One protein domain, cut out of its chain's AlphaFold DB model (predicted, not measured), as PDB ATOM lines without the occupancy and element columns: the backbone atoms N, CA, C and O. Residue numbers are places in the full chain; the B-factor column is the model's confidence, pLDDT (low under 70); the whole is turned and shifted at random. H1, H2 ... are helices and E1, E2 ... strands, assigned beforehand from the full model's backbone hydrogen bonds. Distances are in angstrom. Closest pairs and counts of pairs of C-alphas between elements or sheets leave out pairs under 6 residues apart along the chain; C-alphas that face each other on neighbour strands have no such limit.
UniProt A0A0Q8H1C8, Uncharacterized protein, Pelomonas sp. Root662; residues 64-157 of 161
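AT A GLANCE: This is residues 64 to 157 of the 161 residues of an uncharacterized protein of Pelomonas sp. Root662 (UniProt A0A0Q8H1C8). A short ribbon of two parallel strands, E1 and E2, has the long helix H3 packed beside E1 and the helix H2 beside E2, while H1 packs on H3 and the short H4 folds back on H3's last part. The printed part has 94 residues, with four named helices and two named strands in the order H1, E1, H2, E2, H3, H4. The class is mostly helix. The whole is compact, with a radius of gyration of the C-alphas of 12.8 A, and its C-alphas span 36 by 29 by 22 A.

IN THESE COORDINATES: Find C-alpha 65 at (26.201, 20.697, -0.854); from there H1 runs 24.4 A through residues 65 to 81. Next comes E1, residues 86 to 90, 13.2 A long, beginning at C-alpha 86 at (42.230, 9.584, 6.660). Read on to H2, residues 96 to 109, 19.7 A, and then to E2, residues 112 to 116, 13.0 A. H3, residues 123 to 143, is the longest helix at 29.4 A and has a kink of 27 degrees near residue 134. H4, residues 145 to 152, is 10.9 A long and ends at C-alpha 152 at (31.718, 5.716, 12.975).

HOW THE PARTS SIT: Look first at E1 and E2, parallel neighbours with 27 degrees between their directions; N 87 and O 112 are 2.8 A apart and N 114 and O 87 are 2.8 A apart, both within hydrogen-bond range. E1, H2 and E2 form a strand-helix-strand unit, two parallel neighbour strands with a helix between them along the chain, and its crossover is right-handed. The closest C-alphas of H2 and E2 are those of Lys 106 and Glu 112, 5.3 A apart. Those of E1 and H3 are at Gln 88 and Ala 128, 5.7 A apart. H1 and H3 touch, closest at the C-alphas of Gly 72 and Tyr 131, 4.2 A; they run the same way at a steep tilt of 35.4 degrees, only just past shallow. H3 and H4 form a helical hairpin, opposite ways at a shallow tilt of 27 degrees; H3 touches H4 with residues 136 to 140 alone, and the closest C-alphas are those of Glu 140 and Ala 148, 5.1 A. H2 and H4 are near each other, while H1 is apart from H2, E2 and H4. In H1 and H2 every O i to N i+4 pair is within hydrogen-bond range; in H3 16 of 17 are, and in H4 3 of 4.

THE WHOLE: The two C-alphas farthest apart are those of Thr 64 and Arg 108, 36.4 A. The printed part has no cut and no long link. Look for low confidence, pLDDT under 70, at residues 117 to 120 and 152 to 157; the mean of the printed part is 86.8.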
ATOM      1  N   THR A  64      26.947  24.739  -3.492       83.38
ATOM      2  CA  THR A  64      25.996  23.612  -3.396       83.38
ATOM      3  C   THR A  64      26.554  22.435  -2.580       83.38
ATOM      4  O   THR A  64      27.672  21.979  -2.842       83.38
ATOM      5  N   PRO A  65      25.785  21.875  -1.622       85.44
ATOM      6  CA  PRO A  65      26.201  20.697  -0.854       85.44
ATOM      7  C   PRO A  65      26.522  19.471  -1.722       85.44
ATOM      8  O   PRO A  65      27.457  18.739  -1.414       85.44
ATOM      9  N   ALA A  66      25.801  19.271  -2.831       87.06
ATOM     10  CA  ALA A  66      26.041  18.157  -3.754       87.06
ATOM     11  C   ALA A  66      27.447  18.216  -4.375       87.06
ATOM     12  O   ALA A  66      28.182  17.233  -4.360       87.06
ATOM     13  N   LEU A  67      27.869  19.398  -4.828       87.50
ATOM     14  CA  LEU A  67      29.202  19.587  -5.387       87.50
ATOM     15  C   LEU A  67      30.293  19.492  -4.306       87.50
ATOM     16  O   LEU A  67      31.380  18.971  -4.556       87.50
ATOM     17  N   ALA A  68      30.017  19.965  -3.086       89.56
ATOM     18  CA  ALA A  68      30.918  19.776  -1.948       89.56
ATOM     19  C   ALA A  68      31.121  18.284  -1.632       89.56
ATOM     20  O   ALA A  68      32.255  17.854  -1.422       89.56
ATOM     21  N   PHE A  69      30.053  17.488  -1.680       91.25
ATOM     22  CA  PHE A  69      30.097  16.038  -1.511       91.25
ATOM     23  C   PHE A  69      30.914  15.347  -2.613       91.25
ATOM     24  O   PHE A  69      31.817  14.568  -2.307       91.25
ATOM     25  N   GLU A  70      30.676  15.677  -3.888       92.44
ATOM     26  CA  GLU A  70      31.457  15.151  -5.020       92.44
ATOM     27  C   GLU A  70      32.949  15.491  -4.905       92.44
ATOM     28  O   GLU A  70      33.807  14.630  -5.110       92.44
ATOM     29  N   ARG A  71      33.277  16.725  -4.501       91.62
ATOM     30  CA  ARG A  71      34.660  17.133  -4.206       91.62
ATOM     31  C   ARG A  71      35.259  16.343  -3.051       91.62
ATOM     32  O   ARG A  71      36.432  15.977  -3.121       91.62
ATOM     33  N   GLY A  72      34.468  16.075  -2.014       93.50
ATOM     34  CA  GLY A  72      34.845  15.203  -0.905       93.50
ATOM     35  C   GLY A  72      35.245  13.818  -1.406       93.50
ATOM     36  O   GLY A  72      36.340  13.348  -1.103       93.50
ATOM     37  N   GLN A  73      34.417  13.205  -2.256       96.56
ATOM     38  CA  GLN A  73      34.718  11.901  -2.854       96.56
ATOM     39  C   GLN A  73      35.966  11.927  -3.738       96.56
ATOM     40  O   GLN A  73      36.823  11.054  -3.621       96.56
ATOM     41  N   ALA A  74      36.074  12.915  -4.631       95.75
ATOM     42  CA  ALA A  74      37.218  13.049  -5.525       95.75
ATOM     43  C   ALA A  74      38.521  13.198  -4.730       95.75
ATOM     44  O   ALA A  74      39.513  12.534  -5.024       95.75
ATOM     45  N   ARG A  75      38.495  14.004  -3.661       95.88
ATOM     46  CA  ARG A  75      39.647  14.168  -2.779       95.88
ATOM     47  C   ARG A  75      39.982  12.888  -2.019       95.88
ATOM     48  O   ARG A  75      41.161  12.580  -1.880       95.88
ATOM     49  N   ALA A  76      38.980  12.145  -1.554       96.50
ATOM     50  CA  ALA A  76      39.210  10.867  -0.891       96.50
ATOM     51  C   ALA A  76      39.896   9.863  -1.823       96.50
ATOM     52  O   ALA A  76      40.863   9.233  -1.415       96.50
ATOM     53  N   ARG A  77      39.458   9.763  -3.086       96.94
ATOM     54  CA  ARG A  77      40.106   8.896  -4.085       96.94
ATOM     55  C   ARG A  77      41.571   9.279  -4.311       96.94
ATOM     56  O   ARG A  77      42.425   8.404  -4.255       96.94
ATOM     57  N   ALA A  78      41.871  10.571  -4.452       96.88
ATOM     58  CA  ALA A  78      43.249  11.045  -4.595       96.88
ATOM     59  C   ALA A  78      44.120  10.736  -3.359       96.88
ATOM     60  O   ALA A  78      45.273  10.334  -3.487       96.88
ATOM     61  N   ASP A  79      43.575  10.893  -2.148       95.38
ATOM     62  CA  ASP A  79      44.297  10.535  -0.924       95.38
ATOM     63  C   ASP A  79      44.517   9.008  -0.830       95.38
ATOM     64  O   ASP A  79      45.591   8.575  -0.412       95.38
ATOM     65  N   LEU A  80      43.559   8.188  -1.280       96.06
ATOM     66  CA  LEU A  80      43.713   6.730  -1.360       96.06
ATOM     67  C   LEU A  80      44.783   6.298  -2.368       96.06
ATOM     68  O   LEU A  80      45.561   5.395  -2.063       96.06
ATOM     69  N   GLU A  81      44.848   6.948  -3.532       95.31
ATOM     70  CA  GLU A  81      45.912   6.747  -4.528       95.31
ATOM     71  C   GLU A  81      47.291   7.096  -3.954       95.31
ATOM     72  O   GLU A  81      48.269   6.399  -4.212       95.31
ATOM     73  N   ALA A  82      47.360   8.112  -3.088       95.56
ATOM     74  CA  ALA A  82      48.560   8.457  -2.328       95.56
ATOM     75  C   ALA A  82      48.844   7.508  -1.140       95.56
ATOM     76  O   ALA A  82      49.781   7.741  -0.374       95.56
ATOM     77  N   GLY A  83      48.040   6.457  -0.945       93.12
ATOM     78  CA  GLY A  83      48.190   5.496   0.149       93.12
ATOM     79  C   GLY A  83      47.776   6.031   1.524       93.12
ATOM     80  O   GLY A  83      48.079   5.405   2.541       93.12
ATOM     81  N   LEU A  84      47.086   7.170   1.582       93.69
ATOM     82  CA  LEU A  84      46.672   7.821   2.819       93.69
ATOM     83  C   LEU A  84      45.282   7.341   3.240       93.69
ATOM     84  O   LEU A  84      44.328   7.418   2.470       93.69
ATOM     85  N   LEU A  85      45.152   6.915   4.496       94.12
ATOM     86  CA  LEU A  85      43.875   6.518   5.083       94.12
ATOM     87  C   LEU A  85      43.485   7.526   6.162       94.12
ATOM     88  O   LEU A  85      43.993   7.497   7.285       94.12
ATOM     89  N   LYS A  86      42.618   8.468   5.795       94.44
ATOM     90  CA  LYS A  86      42.230   9.584   6.660       94.44
ATOM     91  C   LYS A  86      40.719   9.642   6.818       94.44
ATOM     92  O   LYS A  86      39.985   9.286   5.906       94.44
ATOM     93  N   LEU A  87      40.254  10.128   7.959       93.31
ATOM     94  CA  LEU A  87      38.853  10.453   8.213       93.31
ATOM     95  C   LEU A  87      38.744  11.920   8.609       93.31
ATOM     96  O   LEU A  87      39.604  12.450   9.314       93.31
ATOM     97  N   GLN A  88      37.696  12.586   8.141       91.75
ATOM     98  CA  GLN A  88      37.452  13.990   8.435       91.75
ATOM     99  C   GLN A  88      36.385  14.140   9.498       91.75
ATOM    100  O   GLN A  88      35.296  13.592   9.388       91.75
ATOM    101  N   ARG A  89      36.700  14.927  10.520       88.44
ATOM    102  CA  ARG A  89      35.767  15.318  11.571       88.44
ATOM    103  C   ARG A  89      35.447  16.795  11.407       88.44
ATOM    104  O   ARG A  89      36.363  17.606  11.291       88.44
ATOM    105  N   VAL A  90      34.164  17.137  11.426       87.56
ATOM    106  CA  VAL A  90      33.681  18.525  11.405       87.56
ATOM    107  C   VAL A  90      33.087  18.857  12.767       87.56
ATOM    108  O   VAL A  90      32.349  18.047  13.330       87.56
ATOM    109  N   GLY A  91      33.409  20.034  13.294       84.31
ATOM    110  CA  GLY A  91      32.836  20.543  14.537       84.31
ATOM    111  C   GLY A  91      33.901  20.933  15.561       84.31
ATOM    112  O   GLY A  91      35.035  21.235  15.184       84.31
ATOM    113  N   PRO A  92      33.546  20.967  16.856       83.31
ATOM    114  CA  PRO A  92      34.456  21.432  17.888       83.31
ATOM    115  C   PRO A  92      35.714  20.554  17.971       83.31
ATOM    116  O   PRO A  92      35.685  19.377  17.580       83.31
ATOM    117  N   PRO A  93      36.819  21.108  18.502       85.00
ATOM    118  CA  PRO A  93      38.045  20.357  18.714       85.00
ATOM    119  C   PRO A  93      37.791  19.068  19.505       85.00
ATOM    120  O   PRO A  93      36.966  19.063  20.424       85.00
ATOM    121  N   PRO A  94      38.502  17.974  19.188       86.38
ATOM    122  CA  PRO A  94      38.356  16.732  19.926       86.38
ATOM    123  C   PRO A  94      38.759  16.887  21.389       86.38
ATOM    124  O   PRO A  94      39.753  17.534  21.725       86.38
ATOM    125  N   SER A  95      38.017  16.213  22.262       89.00
ATOM    126  CA  SER A  95      38.411  16.033  23.656       89.00
ATOM    127  C   SER A  95      39.702  15.206  23.767       89.00
ATOM    128  O   SER A  95      40.055  14.433  22.874       89.00
ATOM    129  N   LYS A  96      40.403  15.292  24.907       90.31
ATOM    130  CA  LYS A  96      41.627  14.497  25.150       90.31
ATOM    131  C   LYS A  96      41.397  12.989  24.991       90.31
ATOM    132  O   LYS A  96      42.262  12.288  24.468       90.31
ATOM    133  N   ALA A  97      40.235  12.497  25.424       87.50
ATOM    134  CA  ALA A  97      39.861  11.090  25.297       87.50
ATOM    135  C   ALA A  97      39.718  10.667  23.825       87.50
ATOM    136  O   ALA A  97      40.162   9.581  23.442       87.50
ATOM    137  N   GLU A  98      39.153  11.538  22.991       87.69
ATOM    138  CA  GLU A  98      39.027  11.307  21.553       87.69
ATOM    139  C   GLU A  98      40.382  11.351  20.863       87.69
ATOM    140  O   GLU A  98      40.688  10.436  20.110       87.69
ATOM    141  N   THR A  99      41.242  12.316  21.185       90.62
ATOM    142  CA  THR A  99      42.604  12.372  20.634       90.62
ATOM    143  C   THR A  99      43.409  11.118  20.987       90.62
ATOM    144  O   THR A  99      44.074  10.545  20.126       90.62
ATOM    145  N   ALA A 100      43.314  10.627  22.228       90.00
ATOM    146  CA  ALA A 100      43.969   9.383  22.640       90.00
ATOM    147  C   ALA A 100      43.401   8.151  21.910       90.00
ATOM    148  O   ALA A 100      44.122   7.201  21.601       90.00
ATOM    149  N   ARG A 101      42.097   8.137  21.621       86.19
ATOM    150  CA  ARG A 101      41.477   7.101  20.786       86.19
ATOM    151  C   ARG A 101      41.965   7.189  19.341       86.19
ATOM    152  O   ARG A 101      42.363   6.166  18.795       86.19
ATOM    153  N   ASP A 102      41.974   8.377  18.752       90.50
ATOM    154  CA  ASP A 102      42.401   8.609  17.374       90.50
ATOM    155  C   ASP A 102      43.879   8.207  17.196       90.50
ATOM    156  O   ASP A 102      44.222   7.536  16.224       90.50
ATOM    157  N   ALA A 103      44.733   8.483  18.189       91.62
ATOM    158  CA  ALA A 103      46.119   8.011  18.223       91.62
ATOM    159  C   ALA A 103      46.227   6.474  18.246       91.62
ATOM    160  O   ALA A 103      47.010   5.899  17.490       91.62
ATOM    161  N   ARG A 104      45.405   5.792  19.059       90.31
ATOM    162  CA  ARG A 104      45.345   4.317  19.081       90.31
ATOM    163  C   ARG A 104      44.883   3.742  17.744       90.31
ATOM    164  O   ARG A 104      45.418   2.728  17.302       90.31
ATOM    165  N   MET A 105      43.922   4.386  17.082       87.81
ATOM    166  CA  MET A 105      43.446   3.965  15.760       87.81
ATOM    167  C   MET A 105      44.514   4.161  14.684       87.81
ATOM    168  O   MET A 105      44.737   3.254  13.882       87.81
ATOM    169  N   LYS A 106      45.239   5.284  14.719       92.38
ATOM    170  CA  LYS A 106      46.384   5.527  13.837       92.38
ATOM    171  C   LYS A 106      47.468   4.469  14.025       92.38
ATOM    172  O   LYS A 106      47.961   3.930  13.043       92.38
ATOM    173  N   GLN A 107      47.793   4.116  15.268       93.12
ATOM    174  CA  GLN A 107      48.797   3.089  15.560       93.12
ATOM    175  C   GLN A 107      48.360   1.689  15.101       93.12
ATOM    176  O   GLN A 107      49.182   0.926  14.603       93.12
ATOM    177  N   ARG A 108      47.081   1.336  15.280       91.50
ATOM    178  CA  ARG A 108      46.582  -0.024  15.027       91.50
ATOM    179  C   ARG A 108      46.180  -0.279  13.574       91.50
ATOM    180  O   ARG A 108      46.354  -1.393  13.096       91.50
ATOM    181  N   TYR A 109      45.631   0.727  12.897       89.94
ATOM    182  CA  TYR A 109      45.038   0.586  11.562       89.94
ATOM    183  C   TYR A 109      45.575   1.601  10.546       89.94
ATOM    184  O   TYR A 109      45.132   1.612   9.405       89.94
ATOM    185  N   GLY A 110      46.494   2.490  10.938       92.31
ATOM    186  CA  GLY A 110      46.995   3.545  10.051       92.31
ATOM    187  C   GLY A 110      45.960   4.625   9.713       92.31
ATOM    188  O   GLY A 110      46.220   5.448   8.843       92.31
ATOM    189  N   VAL A 111      44.802   4.636  10.387       93.12
ATOM    190  CA  VAL A 111      43.716   5.599  10.146       93.12
ATOM    191  C   VAL A 111      43.985   6.890  10.913       93.12
ATOM    192  O   VAL A 111      44.023   6.898  12.143       93.12
ATOM    193  N   GLU A 112      44.135   7.996  10.194       93.56
ATOM    194  CA  GLU A 112      44.355   9.320  10.776       93.56
ATOM    195  C   GLU A 112      43.075  10.164  10.777       93.56
ATOM    196  O   GLU A 112      42.417  10.327   9.753       93.56
ATOM    197  N   TRP A 113      42.737  10.751  11.926       91.56
ATOM    198  CA  TRP A 113      41.627  11.697  12.032       91.56
ATOM    199  C   TRP A 113      42.110  13.128  11.830       91.56
ATOM    200  O   TRP A 113      42.980  13.614  12.552       91.56
ATOM    201  N   VAL A 114      41.502  13.823  10.874       90.88
ATOM    202  CA  VAL A 114      41.752  15.234  10.586       90.88
ATOM    203  C   VAL A 114      40.536  16.033  11.031       90.88
ATOM    204  O   VAL A 114      39.438  15.856  10.506       90.88
ATOM    205  N   SER A 115      40.726  16.916  12.010       87.31
ATOM    206  CA  SER A 115      39.664  17.813  12.476       87.31
ATOM    207  C   SER A 115      39.651  19.087  11.636       87.31
ATOM    208  O   SER A 115      40.689  19.722  11.457       87.31
ATOM    209  N   ARG A 116      38.479  19.458  11.120       81.50
ATOM    210  CA  ARG A 116      38.217  20.756  10.491       81.50
ATOM    211  C   ARG A 116      37.396  21.611  11.454       81.50
ATOM    212  O   ARG A 116      36.531  21.080  12.146       81.50
ATOM    213  N   SER A 117      37.743  22.895  11.518       68.69
ATOM    214  CA  SER A 117      37.330  23.841  12.560       68.69
ATOM    215  C   SER A 117      35.815  24.051  12.682       68.69
ATOM    216  O   SER A 117      35.019  23.630  11.842       68.69
ATOM    217  N   ASP A 118      35.459  24.738  13.768       60.22
ATOM    218  CA  ASP A 118      34.114  25.077  14.236       60.22
ATOM    219  C   ASP A 118      33.306  25.996  13.307       60.22
ATOM    220  O   ASP A 118      32.080  26.031  13.409       60.22
ATOM    221  N   GLN A 119      33.951  26.684  12.360       61.06
ATOM    222  CA  GLN A 119      33.293  27.455  11.303       61.06
ATOM    223  C   GLN A 119      32.728  26.523  10.219       61.06
ATOM    224  O   GLN A 119      33.090  26.564   9.039       61.06
ATOM    225  N   ALA A 120      31.836  25.628  10.640       63.22
ATOM    226  CA  ALA A 120      31.121  24.715   9.776       63.22
ATOM    227  C   ALA A 120      30.128  25.504   8.914       63.22
ATOM    228  O   ALA A 120      29.000  25.785   9.310       63.22
ATOM    229  N   THR A 121      30.542  25.855   7.699       74.06
ATOM    230  CA  THR A 121      29.580  26.195   6.646       74.06
ATOM    231  C   THR A 121      28.747  24.949   6.310       74.06
ATOM    232  O   THR A 121      29.256  23.838   6.469       74.06
ATOM    233  N   PRO A 122      27.519  25.070   5.773       73.31
ATOM    234  CA  PRO A 122      26.730  23.913   5.322       73.31
ATOM    235  C   PRO A 122      27.457  22.999   4.316       73.31
ATOM    236  O   PRO A 122      27.099  21.834   4.152       73.31
ATOM    237  N   LEU A 123      28.501  23.507   3.656       83.75
ATOM    238  CA  LEU A 123      29.340  22.760   2.718       83.75
ATOM    239  C   LEU A 123      30.347  21.847   3.420       83.75
ATOM    240  O   LEU A 123      30.738  20.827   2.857       83.75
ATOM    241  N   THR A 124      30.772  22.197   4.635       85.12
ATOM    242  CA  THR A 124      31.800  21.456   5.371       85.12
ATOM    243  C   THR A 124      31.317  20.051   5.762       85.12
ATOM    244  O   THR A 124      32.050  19.101   5.478       85.12
ATOM    245  N   PRO A 125      30.100  19.864   6.321       87.44
ATOM    246  CA  PRO A 125      29.538  18.536   6.556       87.44
ATOM    247  C   PRO A 125      29.354  17.738   5.265       87.44
ATOM    248  O   PRO A 125      29.801  16.603   5.198       87.44
ATOM    249  N   ALA A 126      28.799  18.345   4.208       89.25
ATOM    250  CA  ALA A 126      28.567  17.645   2.942       89.25
ATOM    251  C   ALA A 126      29.874  17.144   2.301       89.25
ATOM    252  O   ALA A 126      29.946  16.018   1.808       89.25
ATOM    253  N   PHE A 127      30.935  17.954   2.358       91.12
ATOM    254  CA  PHE A 127      32.268  17.538   1.937       91.12
ATOM    255  C   PHE A 127      32.802  16.376   2.782       91.12
ATOM    256  O   PHE A 127      33.310  15.398   2.229       91.12
ATOM    257  N   ALA A 128      32.699  16.477   4.110       91.44
ATOM    258  CA  ALA A 128      33.169  15.436   5.018       91.44
ATOM    259  C   ALA A 128      32.397  14.124   4.830       91.44
ATOM    260  O   ALA A 128      33.025  13.071   4.791       91.44
ATOM    261  N   ASP A 129      31.083  14.178   4.609       91.25
ATOM    262  CA  ASP A 129      30.247  13.009   4.327       91.25
ATOM    263  C   ASP A 129      30.690  12.304   3.037       91.25
ATOM    264  O   ASP A 129      30.871  11.083   3.017       91.25
ATOM    265  N   GLY A 130      30.932  13.068   1.965       92.75
ATOM    266  CA  GLY A 130      31.431  12.528   0.697       92.75
ATOM    267  C   GLY A 130      32.812  11.892   0.836       92.75
ATOM    268  O   GLY A 130      33.051  10.790   0.340       92.75
ATOM    269  N   TYR A 131      33.709  12.558   1.562       95.38
ATOM    270  CA  TYR A 131      35.059  12.069   1.823       95.38
ATOM    271  C   TYR A 131      35.057  10.794   2.681       95.38
ATOM    272  O   TYR A 131      35.629   9.769   2.300       95.38
ATOM    273  N   ASN A 132      34.366  10.833   3.822       94.62
ATOM    274  CA  ASN A 132      34.289   9.730   4.775       94.62
ATOM    275  C   ASN A 132      33.552   8.522   4.193       94.62
ATOM    276  O   ASN A 132      33.891   7.395   4.537       94.62
ATOM    277  N   GLY A 133      32.589   8.719   3.284       93.69
ATOM    278  CA  GLY A 133      31.903   7.621   2.601       93.69
ATOM    279  C   GLY A 133      32.853   6.734   1.791       93.69
ATOM    280  O   GLY A 133      32.797   5.509   1.907       93.69
ATOM    281  N   VAL A 134      33.760   7.346   1.023       96.25
ATOM    282  CA  VAL A 134      34.784   6.627   0.243       96.25
ATOM    283  C   VAL A 134      35.816   5.984   1.169       96.25
ATOM    284  O   VAL A 134      36.127   4.802   1.024       96.25
ATOM    285  N   MET A 135      36.306   6.733   2.158       95.38
ATOM    286  CA  MET A 135      37.302   6.232   3.109       95.38
ATOM    287  C   MET A 135      36.771   5.071   3.949       95.38
ATOM    288  O   MET A 135      37.491   4.103   4.170       95.38
ATOM    289  N   ARG A 136      35.498   5.107   4.358       91.81
ATOM    290  CA  ARG A 136      34.844   3.998   5.062       91.81
ATOM    291  C   ARG A 136      34.849   2.727   4.231       91.81
ATOM    292  O   ARG A 136      35.207   1.684   4.763       91.81
ATOM    293  N   ALA A 137      34.443   2.812   2.964       94.31
ATOM    294  CA  ALA A 137      34.410   1.646   2.085       94.31
ATOM    295  C   ALA A 137      35.804   1.013   1.966       94.31
ATOM    296  O   ALA A 137      35.946  -0.206   2.014       94.31
ATOM    297  N   GLU A 138      36.848   1.842   1.906       95.31
ATOM    298  CA  GLU A 138      38.222   1.352   1.878       95.31
ATOM    299  C   GLU A 138      38.684   0.767   3.223       95.31
ATOM    300  O   GLU A 138      39.343  -0.273   3.250       95.31
ATOM    301  N   ILE A 139      38.325   1.386   4.350       93.25
ATOM    302  CA  ILE A 139      38.616   0.856   5.690       93.25
ATOM    303  C   ILE A 139      37.929  -0.498   5.885       93.25
ATOM    304  O   ILE A 139      38.556  -1.434   6.377       93.25
ATOM    305  N   GLU A 140      36.668  -0.627   5.471       94.50
ATOM    306  CA  GLU A 140      35.921  -1.884   5.508       94.50
ATOM    307  C   GLU A 140      36.605  -2.953   4.652       94.50
ATOM    308  O   GLU A 140      36.797  -4.079   5.112       94.50
ATOM    309  N   ARG A 141      37.063  -2.586   3.450       95.06
ATOM    310  CA  ARG A 141      37.798  -3.487   2.559       95.06
ATOM    311  C   ARG A 141      39.129  -3.965   3.158       95.06
ATOM    312  O   ARG A 141      39.496  -5.117   2.956       95.06
ATOM    313  N   ARG A 142      39.868  -3.097   3.864       94.50
ATOM    314  CA  ARG A 142      41.205  -3.409   4.420       94.50
ATOM    315  C   ARG A 142      41.174  -4.068   5.797       94.50
ATOM    316  O   ARG A 142      42.021  -4.907   6.087       94.50
ATOM    317  N   HIS A 143      40.249  -3.655   6.657       92.94
ATOM    318  CA  HIS A 143      40.246  -3.990   8.087       92.94
ATOM    319  C   HIS A 143      38.952  -4.667   8.551       92.94
ATOM    320  O   HIS A 143      38.847  -5.065   9.711       92.94
ATOM    321  N   GLY A 144      37.979  -4.831   7.654       92.31
ATOM    322  CA  GLY A 144      36.700  -5.460   7.934       92.31
ATOM    323  C   GLY A 144      35.641  -4.491   8.455       92.31
ATOM    324  O   GLY A 144      35.917  -3.422   9.009       92.31
ATOM    325  N   LYS A 145      34.386  -4.914   8.302       88.62
ATOM    326  CA  LYS A 145      33.188  -4.129   8.623       88.62
ATOM    327  C   LYS A 145      33.116  -3.686  10.085       88.62
ATOM    328  O   LYS A 145      32.788  -2.536  10.355       88.62
ATOM    329  N   ALA A 146      33.518  -4.546  11.021       85.94
ATOM    330  CA  ALA A 146      33.514  -4.226  12.451       85.94
ATOM    331  C   ALA A 146      34.428  -3.035  12.801       85.94
ATOM    332  O   ALA A 146      34.099  -2.230  13.672       85.94
ATOM    333  N   VAL A 147      35.563  -2.890  12.107       86.44
ATOM    334  CA  VAL A 147      36.478  -1.757  12.306       86.44
ATOM    335  C   VAL A 147      35.884  -0.486  11.704       86.44
ATOM    336  O   VAL A 147      35.890   0.557  12.357       86.44
ATOM    337  N   ALA A 148      35.316  -0.574  10.500       85.88
ATOM    338  CA  ALA A 148      34.656   0.552   9.841       85.88
ATOM    339  C   ALA A 148      33.461   1.090  10.654       85.88
ATOM    340  O   ALA A 148      33.320   2.302  10.820       85.88
ATOM    341  N   GLU A 149      32.638   0.204  11.216       83.06
ATOM    342  CA  GLU A 149      31.515   0.573  12.083       83.06
ATOM    343  C   GLU A 149      31.988   1.129  13.429       83.06
ATOM    344  O   GLU A 149      31.489   2.162  13.872       83.06
ATOM    345  N   GLY A 150      32.998   0.517  14.056       79.38
ATOM    346  CA  GLY A 150      33.563   0.994  15.322       79.38
ATOM    347  C   GLY A 150      34.200   2.386  15.234       79.38
ATOM    348  O   GLY A 150      34.254   3.104  16.232       79.38
ATOM    349  N   LEU A 151      34.648   2.797  14.045       78.06
ATOM    350  CA  LEU A 151      35.163   4.146  13.797       78.06
ATOM    351  C   LEU A 151      34.049   5.201  13.676       78.06
ATOM    352  O   LEU A 151      34.306   6.369  13.955       78.06
ATOM    353  N   LEU A 152      32.823   4.802  13.314       64.75
ATOM    354  CA  LEU A 152      31.718   5.716  12.975       64.75
ATOM    355  C   LEU A 152      30.527   5.664  13.933       64.75
ATOM    356  O   LEU A 152      29.789   6.642  14.042       64.75
ATOM    357  N   GLY A 153      30.354   4.574  14.684       60.94
ATOM    358  CA  GLY A 153      29.317   4.445  15.711       60.94
ATOM    359  C   GLY A 153      29.373   5.545  16.781       60.94
ATOM    360  O   GLY A 153      28.377   5.802  17.452       60.94
ATOM    361  N   PHE A 154      30.501   6.255  16.883       51.50
ATOM    362  CA  PHE A 154      30.694   7.389  17.786       51.50
ATOM    363  C   PHE A 154      30.377   8.767  17.177       51.50
ATOM    364  O   PHE A 154      30.254   9.736  17.924       51.50
ATOM    365  N   GLU A 155      30.227   8.892  15.851       50.16
ATOM    366  CA  GLU A 155      29.703  10.127  15.238       50.16
ATOM    367  C   GLU A 155      28.181  10.226  15.412       50.16
ATOM    368  O   GLU A 155      27.660  11.311  15.670       50.16
ATOM    369  N   ASN A 156      27.464   9.095  15.374       45.31
ATOM    370  CA  ASN A 156      26.017   9.055  15.617       45.31
ATOM    371  C   ASN A 156      25.630   9.407  17.060       45.31
ATOM    372  O   ASN A 156      24.550   9.950  17.279       45.31
ATOM    373  N   THR A 157      26.512   9.186  18.039       46.38
ATOM    374  CA  THR A 157      26.270   9.592  19.436       46.38
ATOM    375  C   THR A 157      26.264  11.114  19.620       46.38
ATOM    376  O   THR A 157      25.787  11.588  20.641       46.38
TER     377      THR A 157